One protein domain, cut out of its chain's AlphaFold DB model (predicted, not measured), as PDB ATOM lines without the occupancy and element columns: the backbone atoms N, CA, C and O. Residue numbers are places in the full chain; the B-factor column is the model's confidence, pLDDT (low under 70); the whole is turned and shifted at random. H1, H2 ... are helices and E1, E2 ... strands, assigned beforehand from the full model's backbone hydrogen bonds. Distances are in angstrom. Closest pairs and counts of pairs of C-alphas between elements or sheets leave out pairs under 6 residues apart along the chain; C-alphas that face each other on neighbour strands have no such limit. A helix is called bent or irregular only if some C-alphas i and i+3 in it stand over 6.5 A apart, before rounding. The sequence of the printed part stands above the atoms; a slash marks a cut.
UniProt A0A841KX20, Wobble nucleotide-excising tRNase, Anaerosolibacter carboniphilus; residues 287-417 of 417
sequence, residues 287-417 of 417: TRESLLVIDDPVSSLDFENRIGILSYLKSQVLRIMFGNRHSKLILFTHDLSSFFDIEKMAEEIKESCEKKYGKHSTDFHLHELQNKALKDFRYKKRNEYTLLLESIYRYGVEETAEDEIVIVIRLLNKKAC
ATOM      1  N   THR A 287     100.571  56.405 127.174       83.81
ATOM      2  CA  THR A 287      99.581  56.412 126.083       83.81
ATOM      3  C   THR A 287      98.141  56.297 126.578       83.81
ATOM      4  O   THR A 287      97.203  56.572 125.826       83.81
ATOM      5  N   ARG A 288      97.928  55.928 127.845       84.25
ATOM      6  CA  ARG A 288      96.598  55.720 128.423       84.25
ATOM      7  C   ARG A 288      95.979  57.040 128.893       84.25
ATOM      8  O   ARG A 288      96.631  57.846 129.557       84.25
ATOM      9  N   GLU A 289      94.704  57.258 128.569       89.62
ATOM     10  CA  GLU A 289      93.967  58.436 129.045       89.62
ATOM     11  C   GLU A 289      93.863  58.380 130.573       89.62
ATOM     12  O   GLU A 289      93.364  57.398 131.123       89.62
ATOM     13  N   SER A 290      94.357  59.422 131.246       88.50
ATOM     14  CA  SER A 290      94.477  59.451 132.707       88.50
ATOM     15  C   SER A 290      93.976  60.775 133.287       88.50
ATOM     16  O   SER A 290      94.289  61.847 132.769       88.50
ATOM     17  N   LEU A 291      93.224  60.712 134.390       91.62
ATOM     18  CA  LEU A 291      92.922  61.868 135.237       91.62
ATOM     19  C   LEU A 291      93.802  61.792 136.482       91.62
ATOM     20  O   LEU A 291      93.614  60.911 137.316       91.62
ATOM     21  N   LEU A 292      94.744  62.720 136.600       91.12
ATOM     22  CA  LEU A 292      95.621  62.825 137.754       91.12
ATOM     23  C   LEU A 292      95.080  63.876 138.712       91.12
ATOM     24  O   LEU A 292      94.740  64.984 138.300       91.12
ATOM     25  N   VAL A 293      95.032  63.523 139.990       92.06
ATOM     26  CA  VAL A 293      94.664  64.420 141.080       92.06
ATOM     27  C   VAL A 293      95.743  64.283 142.142       92.06
ATOM     28  O   VAL A 293      95.904  63.198 142.692       92.06
ATOM     29  N   ILE A 294      96.511  65.344 142.375       90.19
ATOM     30  CA  ILE A 294      97.613  65.336 143.342       90.19
ATOM     31  C   ILE A 294      97.364  66.443 144.355       90.19
ATOM     32  O   ILE A 294      97.191  67.604 143.979       90.19
ATOM     33  N   ASP A 295      97.319  66.050 145.623       88.75
ATOM     34  CA  ASP A 295      97.126  66.955 146.744       88.75
ATOM     35  C   ASP A 295      98.475  67.351 147.338       88.75
ATOM     36  O   ASP A 295      99.282  66.484 147.669       88.75
ATOM     37  N   ASP A 296      98.724  68.655 147.383       86.00
ATOM     38  CA  ASP A 296      99.922  69.306 147.910       86.00
ATOM     39  C   ASP A 296     101.252  68.611 147.544       86.00
ATOM     40  O   ASP A 296     101.975  68.122 148.413       86.00
ATOM     41  N   PRO A 297     101.618  68.558 146.244       81.31
ATOM     42  CA  PRO A 297     102.797  67.820 145.782       81.31
ATOM     43  C   PRO A 297     104.124  68.364 146.325       81.31
ATOM     44  O   PRO A 297     105.140  67.682 146.225       81.31
ATOM     45  N   VAL A 298     104.131  69.597 146.836       82.25
ATOM     46  CA  VAL A 298     105.291  70.271 147.423       82.25
ATOM     47  C   VAL A 298     104.880  70.765 148.803       82.25
ATOM     48  O   VAL A 298     104.235  71.804 148.924       82.25
ATOM     49  N   SER A 299     105.266  70.020 149.837       71.75
ATOM     50  CA  SER A 299     104.998  70.400 151.222       71.75
ATOM     51  C   SER A 299     106.033  71.407 151.735       71.75
ATOM     52  O   SER A 299     107.179  71.450 151.282       71.75
ATOM     53  N   SER A 300     105.672  72.171 152.767       63.09
ATOM     54  CA  SER A 300     106.601  73.024 153.525       63.09
ATOM     55  C   SER A 300     107.757  72.241 154.173       63.09
ATOM     56  O   SER A 300     108.811  72.811 154.451       63.09
ATOM     57  N   LEU A 301     107.593  70.926 154.354       59.00
ATOM     58  CA  LEU A 301     108.609  70.003 154.874       59.00
ATOM     59  C   LEU A 301     109.671  69.600 153.834       59.00
ATOM     60  O   LEU A 301     110.657  68.959 154.195       59.00
ATOM     61  N   ASP A 302     109.490  69.988 152.569       64.69
ATOM     62  CA  ASP A 302     110.318  69.578 151.433       64.69
ATOM     63  C   ASP A 302     111.161  70.720 150.844       64.69
ATOM     64  O   ASP A 302     111.642  70.626 149.714       64.69
ATOM     65  N   PHE A 303     111.363  71.814 151.588       67.88
ATOM     66  CA  PHE A 303     111.985  73.034 151.058       67.88
ATOM     67  C   PHE A 303     113.357  72.793 150.404       67.88
ATOM     68  O   PHE A 303     113.624  73.327 149.327       67.88
ATOM     69  N   GLU A 304     114.198  71.939 150.998       74.44
ATOM     70  CA  GLU A 304     115.520  71.587 150.452       74.44
ATOM     71  C   GLU A 304     115.438  70.849 149.105       74.44
ATOM     72  O   GLU A 304     116.306  71.024 148.251       74.44
ATOM     73  N   ASN A 305     114.373  70.071 148.879       83.38
ATOM     74  CA  ASN A 305     114.176  69.254 147.677       83.38
ATOM     75  C   ASN A 305     113.116  69.829 146.722       83.38
ATOM     76  O   ASN A 305     112.821  69.219 145.692       83.38
ATOM     77  N   ARG A 306     112.564  71.015 147.017       85.81
ATOM     78  CA  ARG A 306     111.471  71.656 146.265       85.81
ATOM     79  C   ARG A 306     111.738  71.719 144.764       85.81
ATOM     80  O   ARG A 306     110.874  71.355 143.970       85.81
ATOM     81  N   ILE A 307     112.943  72.133 144.363       87.00
ATOM     82  CA  ILE A 307     113.331  72.210 142.944       87.00
ATOM     83  C   ILE A 307     113.315  70.821 142.294       87.00
ATOM     84  O   ILE A 307     112.836  70.678 141.167       87.00
ATOM     85  N   GLY A 308     113.819  69.802 142.993       89.75
ATOM     86  CA  GLY A 308     113.829  68.419 142.520       89.75
ATOM     87  C   GLY A 308     112.420  67.864 142.340       89.75
ATOM     88  O   GLY A 308     112.112  67.301 141.288       89.75
ATOM     89  N   ILE A 309     111.540  68.104 143.315       90.50
ATOM     90  CA  ILE A 309     110.133  67.687 143.274       90.50
ATOM     91  C   ILE A 309     109.405  68.352 142.107       90.50
ATOM     92  O   ILE A 309     108.827  67.653 141.279       90.50
ATOM     93  N   LEU A 310     109.476  69.683 141.988       90.06
ATOM     94  CA  LEU A 310     108.837  70.427 140.896       90.06
ATOM     95  C   LEU A 310     109.365  69.987 139.527       90.06
ATOM     96  O   LEU A 310     108.594  69.795 138.588       90.06
ATOM     97  N   SER A 311     110.676  69.773 139.412       91.38
ATOM     98  CA  SER A 311     111.296  69.309 138.169       91.38
ATOM     99  C   SER A 311     110.841  67.897 137.796       91.38
ATOM    100  O   SER A 311     110.605  67.619 136.617       91.38
ATOM    101  N   TYR A 312     110.716  67.004 138.781       92.50
ATOM    102  CA  TYR A 312     110.242  65.639 138.570       92.50
ATOM    103  C   TYR A 312     108.763  65.631 138.188       92.50
ATOM    104  O   TYR A 312     108.395  65.028 137.177       92.50
ATOM    105  N   LEU A 313     107.938  66.376 138.929       92.25
ATOM    106  CA  LEU A 313     106.516  66.561 138.662       92.25
ATOM    107  C   LEU A 313     106.298  67.088 137.240       92.25
ATOM    108  O   LEU A 313     105.552  66.479 136.474       92.25
ATOM    109  N   LYS A 314     107.024  68.141 136.838       92.44
ATOM    110  CA  LYS A 314     106.993  68.680 135.471       92.44
ATOM    111  C   LYS A 314     107.310  67.610 134.435       92.44
ATOM    112  O   LYS A 314     106.574  67.465 133.462       92.44
ATOM    113  N   SER A 315     108.397  66.862 134.637       92.12
ATOM    114  CA  SER A 315     108.819  65.801 133.718       92.12
ATOM    115  C   SER A 315     107.733  64.734 133.556       92.12
ATOM    116  O   SER A 315     107.399  64.371 132.428       92.12
ATOM    117  N   GLN A 316     107.152  64.246 134.656       91.31
ATOM    118  CA  GLN A 316     106.116  63.212 134.598       91.31
ATOM    119  C   GLN A 316     104.830  63.725 133.946       91.31
ATOM    120  O   GLN A 316     104.308  63.087 133.032       91.31
ATOM    121  N   VAL A 317     104.356  64.908 134.341       91.00
ATOM    122  CA  VAL A 317     103.156  65.520 133.757       91.00
ATOM    123  C   VAL A 317     103.345  65.764 132.263       91.00
ATOM    124  O   VAL A 317     102.467  65.420 131.476       91.00
ATOM    125  N   LEU A 318     104.497  66.298 131.849       91.00
ATOM    126  CA  LEU A 318     104.784  66.533 130.437       91.00
ATOM    127  C   LEU A 318     104.718  65.232 129.632       91.00
ATOM    128  O   LEU A 318     104.079  65.204 128.582       91.00
ATOM    129  N   ARG A 319     105.320  64.144 130.134       90.25
ATOM    130  CA  ARG A 319     105.273  62.824 129.483       90.25
ATOM    131  C   ARG A 319     103.847  62.300 129.350       90.25
ATOM    132  O   ARG A 319     103.484  61.850 128.270       90.25
ATOM    133  N   ILE A 320     103.027  62.424 130.393       90.12
ATOM    134  CA  ILE A 320     101.615  62.007 130.373       90.12
ATOM    135  C   ILE A 320     100.822  62.812 129.337       90.12
ATOM    136  O   ILE A 320     100.122  62.239 128.504       90.12
ATOM    137  N   MET A 321     100.970  64.138 129.342       88.50
ATOM    138  CA  MET A 321     100.272  65.029 128.409       88.50
ATOM    139  C   MET A 321     100.732  64.820 126.957       88.50
ATOM    140  O   MET A 321      99.945  64.985 126.027       88.50
ATOM    141  N   PHE A 322     101.994  64.425 126.758       89.25
ATOM    142  CA  PHE A 322     102.580  64.074 125.461       89.25
ATOM    143  C   PHE A 322     102.265  62.650 125.003       89.25
ATOM    144  O   PHE A 322     102.404  62.358 123.813       89.25
ATOM    145  N   GLY A 323     101.953  61.740 125.914       87.75
ATOM    146  CA  GLY A 323     101.589  60.374 125.568       87.75
ATOM    147  C   GLY A 323     100.114  60.281 125.189       87.75
ATOM    148  O   GLY A 323      99.776  59.614 124.213       87.75
ATOM    149  N   ASN A 324      99.244  61.027 125.881       87.62
ATOM    150  CA  ASN A 324      97.819  61.058 125.586       87.62
ATOM    151  C   ASN A 324      97.208  62.460 125.748       87.62
ATOM    152  O   ASN A 324      97.089  63.006 126.846       87.62
ATOM    153  N   ARG A 325      96.704  63.007 124.633       86.62
ATOM    154  CA  ARG A 325      96.046  64.325 124.576       86.62
ATOM    155  C   ARG A 325      94.726  64.410 125.351       86.62
ATOM    156  O   ARG A 325      94.196  65.496 125.506       86.62
ATOM    157  N   HIS A 326      94.149  63.298 125.786       88.81
ATOM    158  CA  HIS A 326      92.902  63.269 126.550       88.81
ATOM    159  C   HIS A 326      93.134  63.271 128.066       88.81
ATOM    160  O   HIS A 326      92.196  63.527 128.822       88.81
ATOM    161  N   SER A 327      94.381  63.074 128.508       90.69
ATOM    162  CA  SER A 327      94.745  63.137 129.921       90.69
ATOM    163  C   SER A 327      94.533  64.532 130.521       90.69
ATOM    164  O   SER A 327      94.597  65.556 129.834       90.69
ATOM    165  N   LYS A 328      94.244  64.560 131.823       92.00
ATOM    166  CA  LYS A 328      93.914  65.759 132.605       92.00
ATOM    167  C   LYS A 328      94.637  65.720 133.944       92.00
ATOM    168  O   LYS A 328      94.838  64.643 134.498       92.00
ATOM    169  N   LEU A 329      94.965  66.892 134.482       91.94
ATOM    170  CA  LEU A 329      95.642  67.024 135.770       91.94
ATOM    171  C   LEU A 329      94.946  68.069 136.645       91.94
ATOM    172  O   LEU A 329      94.581  69.149 136.178       91.94
ATOM    173  N   ILE A 330      94.789  67.746 137.923       93.00
ATOM    174  CA  ILE A 330      94.345  68.644 138.984       93.00
ATOM    175  C   ILE A 330      95.417  68.614 140.073       93.00
ATOM    176  O   ILE A 330      95.751  67.546 140.581       93.00
ATOM    177  N   LEU A 331      95.964  69.780 140.397       91.19
ATOM    178  CA  LEU A 331      96.930  69.970 141.472       91.19
ATOM    179  C   LEU A 331      96.301  70.857 142.540       91.19
ATOM    180  O   LEU A 331      95.781  71.929 142.225       91.19
ATOM    181  N   PHE A 332      96.366  70.420 143.788       89.12
ATOM    182  CA  PHE A 332      96.007  71.234 144.943       89.12
ATOM    183  C   PHE A 332      97.272  71.684 145.657       89.12
ATOM    184  O   PHE A 332      98.270  70.967 145.668       89.12
ATOM    185  N   THR A 333      97.237  72.870 146.248       87.00
ATOM    186  CA  THR A 333      98.247  73.289 147.214       87.00
ATOM    187  C   THR A 333      97.653  74.300 148.181       87.00
ATOM    188  O   THR A 333      96.733  75.053 147.844       87.00
ATOM    189  N   HIS A 334      98.178  74.304 149.398       83.75
ATOM    190  CA  HIS A 334      97.859  75.311 150.405       83.75
ATOM    191  C   HIS A 334      98.916  76.429 150.458       83.75
ATOM    192  O   HIS A 334      98.677  77.466 151.070       83.75
ATOM    193  N   ASP A 335     100.070  76.242 149.807       82.38
ATOM    194  CA  ASP A 335     101.162  77.213 149.798       82.38
ATOM    195  C   ASP A 335     101.149  78.059 148.520       82.38
ATOM    196  O   ASP A 335     101.217  77.563 147.392       82.38
ATOM    197  N   LEU A 336     101.110  79.380 148.695       80.56
ATOM    198  CA  LEU A 336     101.063  80.313 147.574       80.56
ATOM    199  C   LEU A 336     102.383  80.340 146.783       80.56
ATOM    200  O   LEU A 336     102.382  80.593 145.577       80.56
ATOM    201  N   SER A 337     103.519  80.076 147.434       82.25
ATOM    202  CA  SER A 337     104.810  80.026 146.742       82.25
ATOM    203  C   SER A 337     104.859  78.838 145.776       82.25
ATOM    204  O   SER A 337     105.191  79.012 144.602       82.25
ATOM    205  N   SER A 338     104.463  77.655 146.246       84.19
ATOM    206  CA  SER A 338     104.273  76.448 145.444       84.19
ATOM    207  C   SER A 338     103.248  76.668 144.338       84.19
ATOM    208  O   SER A 338     103.482  76.253 143.207       84.19
ATOM    209  N   PHE A 339     102.152  77.381 144.614       85.88
ATOM    210  CA  PHE A 339     101.164  77.729 143.595       85.88
ATOM    211  C   PHE A 339     101.781  78.496 142.414       85.88
ATOM    212  O   PHE A 339     101.568  78.107 141.267       85.88
ATOM    213  N   PHE A 340     102.579  79.540 142.666       85.81
ATOM    214  CA  PHE A 340     103.229  80.305 141.592       85.81
ATOM    215  C   PHE A 340     104.275  79.488 140.822       85.81
ATOM    216  O   PHE A 340     104.438  79.666 139.614       85.81
ATOM    217  N   ASP A 341     104.977  78.572 141.488       88.44
ATOM    218  CA  ASP A 341     105.894  77.660 140.800       88.44
ATOM    219  C   ASP A 341     105.145  76.667 139.904       88.44
ATOM    220  O   ASP A 341     105.562  76.406 138.774       88.44
ATOM    221  N   ILE A 342     104.020  76.134 140.386       89.19
ATOM    222  CA  ILE A 342     103.162  75.230 139.620       89.19
ATOM    223  C   ILE A 342     102.494  75.975 138.454       89.19
ATOM    224  O   ILE A 342     102.365  75.399 137.375       89.19
ATOM    225  N   GLU A 343     102.111  77.246 138.618       89.19
ATOM    226  CA  GLU A 343     101.620  78.096 137.521       89.19
ATOM    227  C   GLU A 343     102.665  78.190 136.403       89.19
ATOM    228  O   GLU A 343     102.365  77.865 135.254       89.19
ATOM    229  N   LYS A 344     103.910  78.555 136.730       90.50
ATOM    230  CA  LYS A 344     104.999  78.623 135.739       90.50
ATOM    231  C   LYS A 344     105.255  77.270 135.080       90.50
ATOM    232  O   LYS A 344     105.422  77.183 133.867       90.50
ATOM    233  N   MET A 345     105.239  76.194 135.867       91.75
ATOM    234  CA  MET A 345     105.335  74.832 135.344       91.75
ATOM    235  C   MET A 345     104.208  74.538 134.340       91.75
ATOM    236  O   MET A 345     104.457  73.944 133.290       91.75
ATOM    237  N   ALA A 346     102.975  74.952 134.639       90.56
ATOM    238  CA  ALA A 346     101.817  74.788 133.766       90.56
ATOM    239  C   ALA A 346     101.951  75.592 132.461       90.56
ATOM    240  O   ALA A 346     101.600  75.072 131.398       90.56
ATOM    241  N   GLU A 347     102.500  76.809 132.514       91.12
ATOM    242  CA  GLU A 347     102.829  77.616 131.329       91.12
ATOM    243  C   GLU A 347     103.846  76.901 130.428       91.12
ATOM    244  O   GLU A 347     103.586  76.709 129.239       91.12
ATOM    245  N   GLU A 348     104.948  76.402 130.993       92.31
ATOM    246  CA  GLU A 348     105.968  75.661 130.237       92.31
ATOM    247  C   GLU A 348     105.414  74.375 129.599       92.31
ATOM    248  O   GLU A 348     105.746  74.033 128.455       92.31
ATOM    249  N   ILE A 349     104.557  73.645 130.324       91.25
ATOM    250  CA  ILE A 349     103.887  72.444 129.808       91.25
ATOM    251  C   ILE A 349     102.952  72.820 128.659       91.25
ATOM    252  O   ILE A 349     102.970  72.154 127.623       91.25
ATOM    253  N   LYS A 350     102.167  73.895 128.805       90.75
ATOM    254  CA  LYS A 350     101.276  74.395 127.752       90.75
ATOM    255  C   LYS A 350     102.060  74.742 126.490       90.75
ATOM    256  O   LYS A 350     101.724  74.225 125.427       90.75
ATOM    257  N   GLU A 351     103.127  75.531 126.597       91.31
ATOM    258  CA  GLU A 351     103.979  75.881 125.454       91.31
ATOM    259  C   GLU A 351     104.572  74.641 124.772       91.31
ATOM    260  O   GLU A 351     104.629  74.549 123.543       91.31
ATOM    261  N   SER A 352     105.010  73.663 125.567       91.44
ATOM    262  CA  SER A 352     105.577  72.412 125.062       91.44
ATOM    263  C   SER A 352     104.531  71.567 124.328       91.44
ATOM    264  O   SER A 352     104.813  71.027 123.257       91.44
ATOM    265  N   CYS A 353     103.310  71.480 124.859       88.62
ATOM    266  CA  CYS A 353     102.203  70.785 124.210       88.62
ATOM    267  C   CYS A 353     101.754  71.495 122.930       88.62
ATOM    268  O   CYS A 353     101.530  70.821 121.926       88.62
ATOM    269  N   GLU A 354     101.691  72.828 122.920       90.38
ATOM    270  CA  GLU A 354     101.318  73.602 121.730       90.38
ATOM    271  C   GLU A 354     102.324  73.417 120.585       90.38
ATOM    272  O   GLU A 354     101.929  73.329 119.421       90.38
ATOM    273  N   LYS A 355     103.620  73.279 120.899       90.00
ATOM    274  CA  LYS A 355     104.656  72.926 119.909       90.00
ATOM    275  C   LYS A 355     104.431  71.544 119.290       90.00
ATOM    276  O   LYS A 355     104.743  71.355 118.117       90.00
ATOM    277  N   LYS A 356     103.909  70.581 120.057       87.31
ATOM    278  CA  LYS A 356     103.698  69.194 119.609       87.31
ATOM    279  C   LYS A 356     102.358  68.985 118.898       87.31
ATOM    280  O   LYS A 356     102.307  68.276 117.897       87.31
ATOM    281  N   TYR A 357     101.280  69.561 119.421       87.38
ATOM    282  CA  TYR A 357      99.900  69.290 118.998       87.38
ATOM    283  C   TYR A 357      99.215  70.463 118.290       87.38
ATOM    284  O   TYR A 357      98.098  70.303 117.800       87.38
ATOM    285  N   GLY A 358      99.872  71.621 118.203       87.06
ATOM    286  CA  GLY A 358      99.335  72.836 117.599       87.06
ATOM    287  C   GLY A 358      98.819  73.842 118.631       87.06
ATOM    288  O   GLY A 358      98.585  73.523 119.795       87.06
ATOM    289  N   LYS A 359      98.639  75.093 118.192       84.50
ATOM    290  CA  LYS A 359      98.171  76.187 119.058       84.50
ATOM    291  C   LYS A 359      96.842  75.836 119.727       84.50
ATOM    292  O   LYS A 359      95.951  75.294 119.077       84.50
ATOM    293  N   HIS A 360      96.697  76.214 120.998       79.88
ATOM    294  CA  HIS A 360      95.499  75.963 121.805       79.88
ATOM    295  C   HIS A 360      95.170  74.480 122.053       79.88
ATOM    296  O   HIS A 360      94.041  74.176 122.437       79.88
ATOM    297  N   SER A 361      96.131  73.562 121.890       81.88
ATOM    298  CA  SER A 361      95.950  72.142 122.233       81.88
ATOM    299  C   SER A 361      95.747  71.909 123.732       81.88
ATOM    300  O   SER A 361      95.091  70.949 124.136       81.88
ATOM    301  N   THR A 362      96.308  72.790 124.559       85.06
ATOM    302  CA  THR A 362      96.358  72.658 126.017       85.06
ATOM    303  C   THR A 362      96.048  73.994 126.664       85.06
ATOM    304  O   THR A 362      96.463  75.046 126.181       85.06
ATOM    305  N   ASP A 363      95.298  73.961 127.756       87.38
ATOM    306  CA  ASP A 363      94.982  75.125 128.567       87.38
ATOM    307  C   ASP A 363      95.061  74.775 130.053       87.38
ATOM    308  O   ASP A 363      95.044  73.605 130.442       87.38
ATOM    309  N   PHE A 364      95.138  75.796 130.895       88.56
ATOM    310  CA  PHE A 364      95.042  75.615 132.334       88.56
ATOM    311  C   PHE A 364      94.223  76.732 132.965       88.56
ATOM    312  O   PHE A 364      94.127  77.839 132.440       88.56
ATOM    313  N   HIS A 365      93.613  76.406 134.096       89.56
ATOM    314  CA  HIS A 365      92.779  77.293 134.881       89.56
ATOM    315  C   HIS A 365      93.299  77.330 136.310       89.56
ATOM    316  O   HIS A 365      93.643  76.299 136.893       89.56
ATOM    317  N   LEU A 366      93.346  78.538 136.853       89.31
ATOM    318  CA  LEU A 366      93.801  78.821 138.200       89.31
ATOM    319  C   LEU A 366      92.591  79.197 139.044       89.31
ATOM    320  O   LEU A 366      91.866  80.138 138.711       89.31
ATOM    321  N   HIS A 367      92.383  78.476 140.133       88.38
ATOM    322  CA  HIS A 367      91.250  78.665 141.013       88.38
ATOM    323  C   HIS A 367      91.692  78.725 142.471       88.38
ATOM    324  O   HIS A 367      92.710  78.166 142.849       88.38
ATOM    325  N   GLU A 368      90.889  79.366 143.303       85.94
ATOM    326  CA  GLU A 368      90.990  79.324 144.755       85.94
ATOM    327  C   GLU A 368      89.677  78.833 145.346       85.94
ATOM    328  O   GLU A 368      88.591  79.139 144.855       85.94
ATOM    329  N   LEU A 369      89.775  78.052 146.406       83.44
ATOM    330  CA  LEU A 369      88.666  77.648 147.234       83.44
ATOM    331  C   LEU A 369      88.561  78.654 148.379       83.44
ATOM    332  O   LEU A 369      89.438  78.729 149.233       83.44
ATOM    333  N   GLN A 370      87.474  79.417 148.381       78.44
ATOM    334  CA  GLN A 370      87.152  80.366 149.440       78.44
ATOM    335  C   GLN A 370      85.703  80.140 149.867       78.44
ATOM    336  O   GLN A 370      84.810  80.098 149.018       78.44
ATOM    337  N   ASN A 371      85.444  80.007 151.171       78.50
ATOM    338  CA  ASN A 371      84.095  79.798 151.716       78.50
ATOM    339  C   ASN A 371      83.341  78.635 151.049       78.50
ATOM    340  O   ASN A 371      82.174  78.762 150.679       78.50
ATOM    341  N   LYS A 372      84.029  77.498 150.863       78.94
ATOM    342  CA  LYS A 372      83.504  76.285 150.202       78.94
ATOM    343  C   LYS A 372      83.063  76.494 148.742       78.94
ATOM    344  O   LYS A 372      82.365  75.646 148.189       78.94
ATOM    345  N   ALA A 373      83.476  77.591 148.105       81.12
ATOM    346  CA  ALA A 373      83.194  77.892 146.708       81.12
ATOM    347  C   ALA A 373      84.495  78.049 145.913       81.12
ATOM    348  O   ALA A 373      85.439  78.698 146.361       81.12
ATOM    349  N   LEU A 374      84.525  77.466 144.715       83.81
ATOM    350  CA  LEU A 374      85.636  77.608 143.782       83.81
ATOM    351  C   LEU A 374      85.505  78.950 143.040       83.81
ATOM    352  O   LEU A 374      84.490  79.200 142.387       83.81
ATOM    353  N   LYS A 375      86.518  79.805 143.133       84.50
ATOM    354  CA  LYS A 375      86.604  81.107 142.462       84.50
ATOM    355  C   LYS A 375      87.832  81.154 141.559       84.50
ATOM    356  O   LYS A 375      88.798  80.440 141.786       84.50
ATOM    357  N   ASP A 376      87.807  81.991 140.527       83.50
ATOM    358  CA  ASP A 376      88.986  82.213 139.683       83.50
ATOM    359  C   ASP A 376      90.072  82.964 140.456       83.50
ATOM    360  O   ASP A 376      89.814  84.035 141.012       83.50
ATOM    361  N   PHE A 377      91.300  82.446 140.428       80.69
ATOM    362  CA  PHE A 377      92.430  83.083 141.092       80.69
ATOM    363  C   PHE A 377      92.928  84.282 140.273       80.69
ATOM    364  O   PHE A 377      93.472  84.145 139.175       80.69
ATOM    365  N   ARG A 378      92.735  85.498 140.796       73.00
ATOM    366  CA  ARG A 378      93.080  86.755 140.106       73.00
ATOM    367  C   ARG A 378      94.413  87.322 140.603       73.00
ATOM    368  O   ARG A 378      94.437  88.283 141.366       73.00
ATOM    369  N   TYR A 379      95.528  86.773 140.123       65.56
ATOM    370  CA  TYR A 379      96.871  87.134 140.608       65.56
ATOM    371  C   TYR A 379      97.358  88.539 140.204       65.56
ATOM    372  O   TYR A 379      98.038  89.205 140.978       65.56
ATOM    373  N   LYS A 380      96.978  89.054 139.021       61.12
ATOM    374  CA  LYS A 380      97.527  90.313 138.456       61.12
ATOM    375  C   LYS A 380      97.196  91.598 139.239       61.12
ATOM    376  O   LYS A 380      97.628  92.674 138.836       61.12
ATOM    377  N   LYS A 381      96.410  91.519 140.317       54.06
ATOM    378  CA  LYS A 381      96.009  92.667 141.156       54.06
ATOM    379  C   LYS A 381      96.087  92.386 142.664       54.06
ATOM    380  O   LYS A 381      95.545  93.166 143.441       54.06
ATOM    381  N   ARG A 382      96.714  91.284 143.079       60.62
ATOM    382  CA  ARG A 382      96.659  90.795 144.460       60.62
ATOM    383  C   ARG A 382      98.027  90.915 145.130       60.62
ATOM    384  O   ARG A 382      98.989  90.314 144.667       60.62
ATOM    385  N   ASN A 383      98.107  91.697 146.205       67.31
ATOM    386  CA  ASN A 383      99.255  91.723 147.110       67.31
ATOM    387  C   ASN A 383      98.810  91.113 148.445       67.31
ATOM    388  O   ASN A 383      97.991  91.707 149.144       67.31
ATOM    389  N   GLU A 384      99.332  89.933 148.785       65.81
ATOM    390  CA  GLU A 384      98.984  89.226 150.029       65.81
ATOM    391  C   GLU A 384      99.283  90.047 151.275       65.81
ATOM    392  O   GLU A 384      98.529  90.002 152.238       65.81
ATOM    393  N   TYR A 385     100.341  90.856 151.254       66.69
ATOM    394  CA  TYR A 385     100.656  91.714 152.389       66.69
ATOM    395  C   TYR A 385      99.555  92.756 152.618       66.69
ATOM    396  O   TYR A 385      99.187  93.045 153.753       66.69
ATOM    397  N   THR A 386      98.984  93.284 151.534       75.00
ATOM    398  CA  THR A 386      97.838  94.196 151.594       75.00
ATOM    399  C   THR A 386      96.594  93.482 152.116       75.00
ATOM    400  O   THR A 386      95.909  94.033 152.968       75.00
ATOM    401  N   LEU A 387      96.335  92.249 151.675       73.12
ATOM    402  CA  LEU A 387      95.189  91.465 152.143       73.12
ATOM    403  C   LEU A 387      95.313  91.058 153.612       73.12
ATOM    404  O   LEU A 387      94.349  91.191 154.350       73.12
ATOM    405  N   LEU A 388      96.494  90.631 154.060       73.94
ATOM    406  CA  LEU A 388      96.757  90.322 155.466       73.94
ATOM    407  C   LEU A 388      96.581  91.561 156.346       73.94
ATOM    408  O   LEU A 388      95.967  91.469 157.405       73.94
ATOM    409  N   LEU A 389      97.063  92.726 155.903       77.19
ATOM    410  CA  LEU A 389      96.837  93.990 156.607       77.19
ATOM    411  C   LEU A 389      95.355  94.373 156.647       77.19
ATOM    412  O   LEU A 389      94.879  94.817 157.688       77.19
ATOM    413  N   GLU A 390      94.621  94.182 155.548       76.00
ATOM    414  CA  GLU A 390      93.170  94.380 155.518       76.00
ATOM    415  C   GLU A 390      92.446  93.411 156.456       76.00
ATOM    416  O   GLU A 390      91.543  93.837 157.169       76.00
ATOM    417  N   SER A 391      92.853  92.142 156.512       70.81
ATOM    418  CA  SER A 391      92.285  91.147 157.424       70.81
ATOM    419  C   SER A 391      92.593  91.471 158.884       70.81
ATOM    420  O   SER A 391      91.692  91.408 159.712       70.81
ATOM    421  N   ILE A 392      93.820  91.897 159.211       78.75
ATOM    422  CA  ILE A 392      94.190  92.369 160.558       78.75
ATOM    423  C   ILE A 392      93.367  93.607 160.933       78.75
ATOM    424  O   ILE A 392      92.867  93.701 162.054       78.75
ATOM    425  N   TYR A 393      93.195  94.545 159.997       78.88
ATOM    426  CA  TYR A 393      92.374  95.736 160.194       78.88
ATOM    427  C   TYR A 393      90.902  95.374 160.435       78.88
ATOM    428  O   TYR A 393      90.318  95.852 161.402       78.88
ATOM    429  N   ARG A 394      90.309  94.497 159.613       75.44
ATOM    430  CA  ARG A 394      88.913  94.039 159.756       75.44
ATOM    431  C   ARG A 394      88.687  93.246 161.040       75.44
ATOM    432  O   ARG A 394      87.703  93.488 161.732       75.44
ATOM    433  N   TYR A 395      89.639  92.392 161.408       75.19
ATOM    434  CA  TYR A 395      89.633  91.682 162.685       75.19
ATOM    435  C   TYR A 395      89.641  92.658 163.872       75.19
ATOM    436  O   TYR A 395      88.864  92.503 164.810       75.19
ATOM    437  N   GLY A 396      90.463  93.712 163.804       76.94
ATOM    438  CA  GLY A 396      90.500  94.774 164.815       76.94
ATOM    439  C   GLY A 396      89.230  95.633 164.894       76.94
ATOM    440  O   GLY A 396      89.053  96.351 165.875       76.94
ATOM    441  N   VAL A 397      88.352  95.558 163.889       79.56
ATOM    442  CA  VAL A 397      87.072  96.285 163.789       79.56
ATOM    443  C   VAL A 397      85.866  95.363 164.091       79.56
ATOM    444  O   VAL A 397      84.723  95.750 163.882       79.56
ATOM    445  N   GLU A 398      86.101  94.168 164.654       60.59
ATOM    446  CA  GLU A 398      85.090  93.148 165.015       60.59
ATOM    447  C   GLU A 398      84.343  92.490 163.831       60.59
ATOM    448  O   GLU A 398      83.286  91.885 164.014       60.59
ATOM    449  N   GLU A 399      84.905  92.501 162.618       57.88
ATOM    450  CA  GLU A 399      84.435  91.632 161.529       57.88
ATOM    451  C   GLU A 399      85.215  90.309 161.548       57.88
ATOM    452  O   GLU A 399      86.403  90.252 161.225       57.88
ATOM    453  N   THR A 400      84.552  89.219 161.942       49.16
ATOM    454  CA  THR A 400      85.142  87.874 161.901       49.16
ATOM    455  C   THR A 400      85.015  87.279 160.499       49.16
ATOM    456  O   THR A 400      83.914  87.063 159.997       49.16
ATOM    457  N   ALA A 401      86.152  86.973 159.876       50.00
ATOM    458  CA  ALA A 401      86.228  86.072 158.733       50.00
ATOM    459  C   ALA A 401      87.359  85.063 158.976       50.00
ATOM    460  O   ALA A 401      88.533  85.427 159.022       50.00
ATOM    461  N   GLU A 402      86.989  83.799 159.175       46.62
ATOM    462  CA  GLU A 402      87.905  82.663 159.077       46.62
ATOM    463  C   GLU A 402      88.070  82.329 157.588       46.62
ATOM    464  O   GLU A 402      87.176  81.743 156.979       46.62
ATOM    465  N   ASP A 403      89.187  82.730 156.981       50.16
ATOM    466  CA  ASP A 403      89.527  82.369 155.602       50.16
ATOM    467  C   ASP A 403      90.618  81.277 155.613       50.16
ATOM    468  O   ASP A 403      91.811  81.570 155.683       50.16
ATOM    469  N   GLU A 404      90.226  80.002 155.519       42.59
ATOM    470  CA  GLU A 404      91.127  78.951 155.023       42.59
ATOM    471  C   GLU A 404      91.187  79.054 153.492       42.59
ATOM    472  O   GLU A 404      90.184  78.852 152.802       42.59
ATOM    473  N   ILE A 405      92.360  79.393 152.953       48.62
ATOM    474  CA  ILE A 405      92.600  79.498 151.509       48.62
ATOM    475  C   ILE A 405      93.231  78.189 151.032       48.62
ATOM    476  O   ILE A 405      94.365  77.878 151.383       48.62
ATOM    477  N   VAL A 406      92.516  77.441 150.193       49.88
ATOM    478  CA  VAL A 406      93.066  76.287 149.463       49.88
ATOM    479  C   VAL A 406      93.088  76.639 147.985       49.88
ATOM    480  O   VAL A 406      92.069  77.057 147.446       49.88
ATOM    481  N   ILE A 407      94.221  76.493 147.302       57.09
ATOM    482  CA  ILE A 407      94.366  76.939 145.912       57.09
ATOM    483  C   ILE A 407      94.437  75.723 144.978       57.09
ATOM    484  O   ILE A 407      95.106  74.729 145.254       57.09
ATOM    485  N   VAL A 408      93.692  75.778 143.871       54.44
ATOM    486  CA  VAL A 408      93.467  74.667 142.938       54.44
ATOM    487  C   VAL A 408      93.938  75.050 141.540       54.44
ATOM    488  O   VAL A 408      93.448  76.007 140.943       54.44
ATOM    489  N   ILE A 409      94.833  74.258 140.960       58.66
ATOM    490  CA  ILE A 409      95.272  74.403 139.571       58.66
ATOM    491  C   ILE A 409      94.708  73.249 138.750       58.66
ATOM    492  O   ILE A 409      94.888  72.075 139.074       58.66
ATOM    493  N   ARG A 410      94.034  73.575 137.647       52.66
ATOM    494  CA  ARG A 410      93.429  72.599 136.737       52.66
ATOM    495  C   ARG A 410      94.032  72.714 135.342       52.66
ATOM    496  O   ARG A 410      93.810  73.700 134.652       52.66
ATOM    497  N   LEU A 411      94.721  71.672 134.892       57.00
ATOM    498  CA  LEU A 411      95.305  71.546 133.554       57.00
ATOM    499  C   LEU A 411      94.412  70.668 132.663       57.00
ATOM    500  O   LEU A 411      94.066  69.537 133.018       57.00
ATOM    501  N   LEU A 412      94.025  71.188 131.496       48.59
ATOM    502  CA  LEU A 412      93.110  70.548 130.550       48.59
ATOM    503  C   LEU A 412      93.650  70.630 129.119       48.59
ATOM    504  O   LEU A 412      93.876  71.712 128.588       48.59
ATOM    505  N   ASN A 413      93.741  69.500 128.425       46.12
ATOM    506  CA  ASN A 413      93.859  69.521 126.968       46.12
ATOM    507  C   ASN A 413      92.505  69.851 126.323       46.12
ATOM    508  O   ASN A 413      91.470  69.289 126.699       46.12
ATOM    509  N   LYS A 414      92.494  70.763 125.344       47.31
ATOM    510  CA  LYS A 414      91.288  71.068 124.565       47.31
ATOM    511  C   LYS A 414      91.062  69.967 123.533       47.31
ATOM    512  O   LYS A 414      91.997  69.479 122.900       47.31
ATOM    513  N   LYS A 415      89.798  69.575 123.346       39.16
ATOM    514  CA  LYS A 415      89.407  68.715 122.222       39.16
ATOM    515  C   LYS A 415      89.774  69.435 120.922       39.16
ATOM    516  O   LYS A 415      89.333  70.561 120.717       39.16
ATOM    517  N   ALA A 416      90.538  68.776 120.051       37.19
ATOM    518  CA  ALA A 416      90.493  69.107 118.634       37.19
ATOM    519  C   ALA A 416      89.045  68.879 118.174       37.19
ATOM    520  O   ALA A 416      88.527  67.773 118.367       37.19
ATOM    521  N   CYS A 417      88.386  69.939 117.699       32.53
ATOM    522  CA  CYS A 417      87.141  69.814 116.943       32.53
ATOM    523  C   CYS A 417      87.377  68.994 115.677       32.53
ATOM    524  O   CYS A 417      88.468  69.155 115.079       32.53
TER     525      CYS A 417
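What this domain is: This is residues 287 to 417 of the 417 residues of the protein "Wobble nucleotide-excising tRNase" of Anaerosolibacter carboniphilus (UniProt A0A841KX20). A twisted five-stranded sheet makes a wall with H2 lying along one face and the other face bare; H1 packs side by side with H2 and reaches the sheet with one short stretch, residues 317 to 321. H3 is an arm beyond one end of the body, with residues 385 to 390 and 392 to 398 sticking out. The printed part has 131 residues, with three named helices and five named strands in the order E1 H1 E2 H2 E3 E4 H3 E5; the class is mixed, helices and strands, and the mixed sheet runs E1 E2 E5 E3 E4. The whole is only just loose, close to compact, with a radius of gyration of the C-alphas of 17.0 A and spans of 55 by 38 by 23 A.

How they stand to each other: Start at inner strand E5, residues 406 to 413. It is antiparallel to E2, residues 328 to 333, where N 331 and O 409 are 2.9 A apart, within hydrogen-bond range. It is also antiparallel to E3, residues 362 to 370; look at N 365 and O 410, 2.8 A. Edge strand E1, residues 291 to 295, is parallel to E2, with N 294 and O 330 at 2.9 A. Edge strand E4, residues 373 to 376, forms a hairpin with E3; N 368 and O 375 are 2.8 A apart. H2, residues 336 to 357, is on the sheet at a height over the sheet of 8.9 A, over E5 and only just over E3, on which 3 of its C-alphas fall. It runs along the strands, at 2 degrees to E5 on the local plane. This is two layers, a helix on one face of a sheet. H1, residues 300 to 323, only grazes the sheet; it touches H2 at a shallow tilt of 19 degrees, the same way, the closest C-alphas being those of Leu 318 and Ile 349, 6.0 A. E1, H1, E2 form a strand-helix-strand unit, two parallel neighbour strands with a helix between along the chain; E2, H2, E3 and E4, H3, E5 are split ones, with another strand between in the sheet. The three crossovers are right-handed. H3, residues 384 to 396, is not on the sheet and is apart from H1 and H2. In H2 and H3 every O i to N i+4 pair is within hydrogen-bond range; in H1, 16 of 20 are.

Where its parts are: Find C-alpha 291 at (92.922, 61.868, 135.237), where E1 begins. H1 spans 31.1 A; it has a kink of 79 degrees near residue 307 and is irregular, with C-alphas 301 and 304 8.4 A apart. H2 spans 30.7 A from C-alpha 336 at (101.063, 80.313, 147.574), E3 26.3 A and E5 23.5 A, ending at C-alpha 413, (93.859, 69.521, 126.968).

The domain as a whole: The two C-alphas farthest apart, those of Thr 287 and Val 397, are 56.3 A apart. The printed part has no cut, and no link is long. Look for pLDDT under 70 at residues 300 to 303, 379 to 385 and 398 to 417; the mean of the printed part is 78.3.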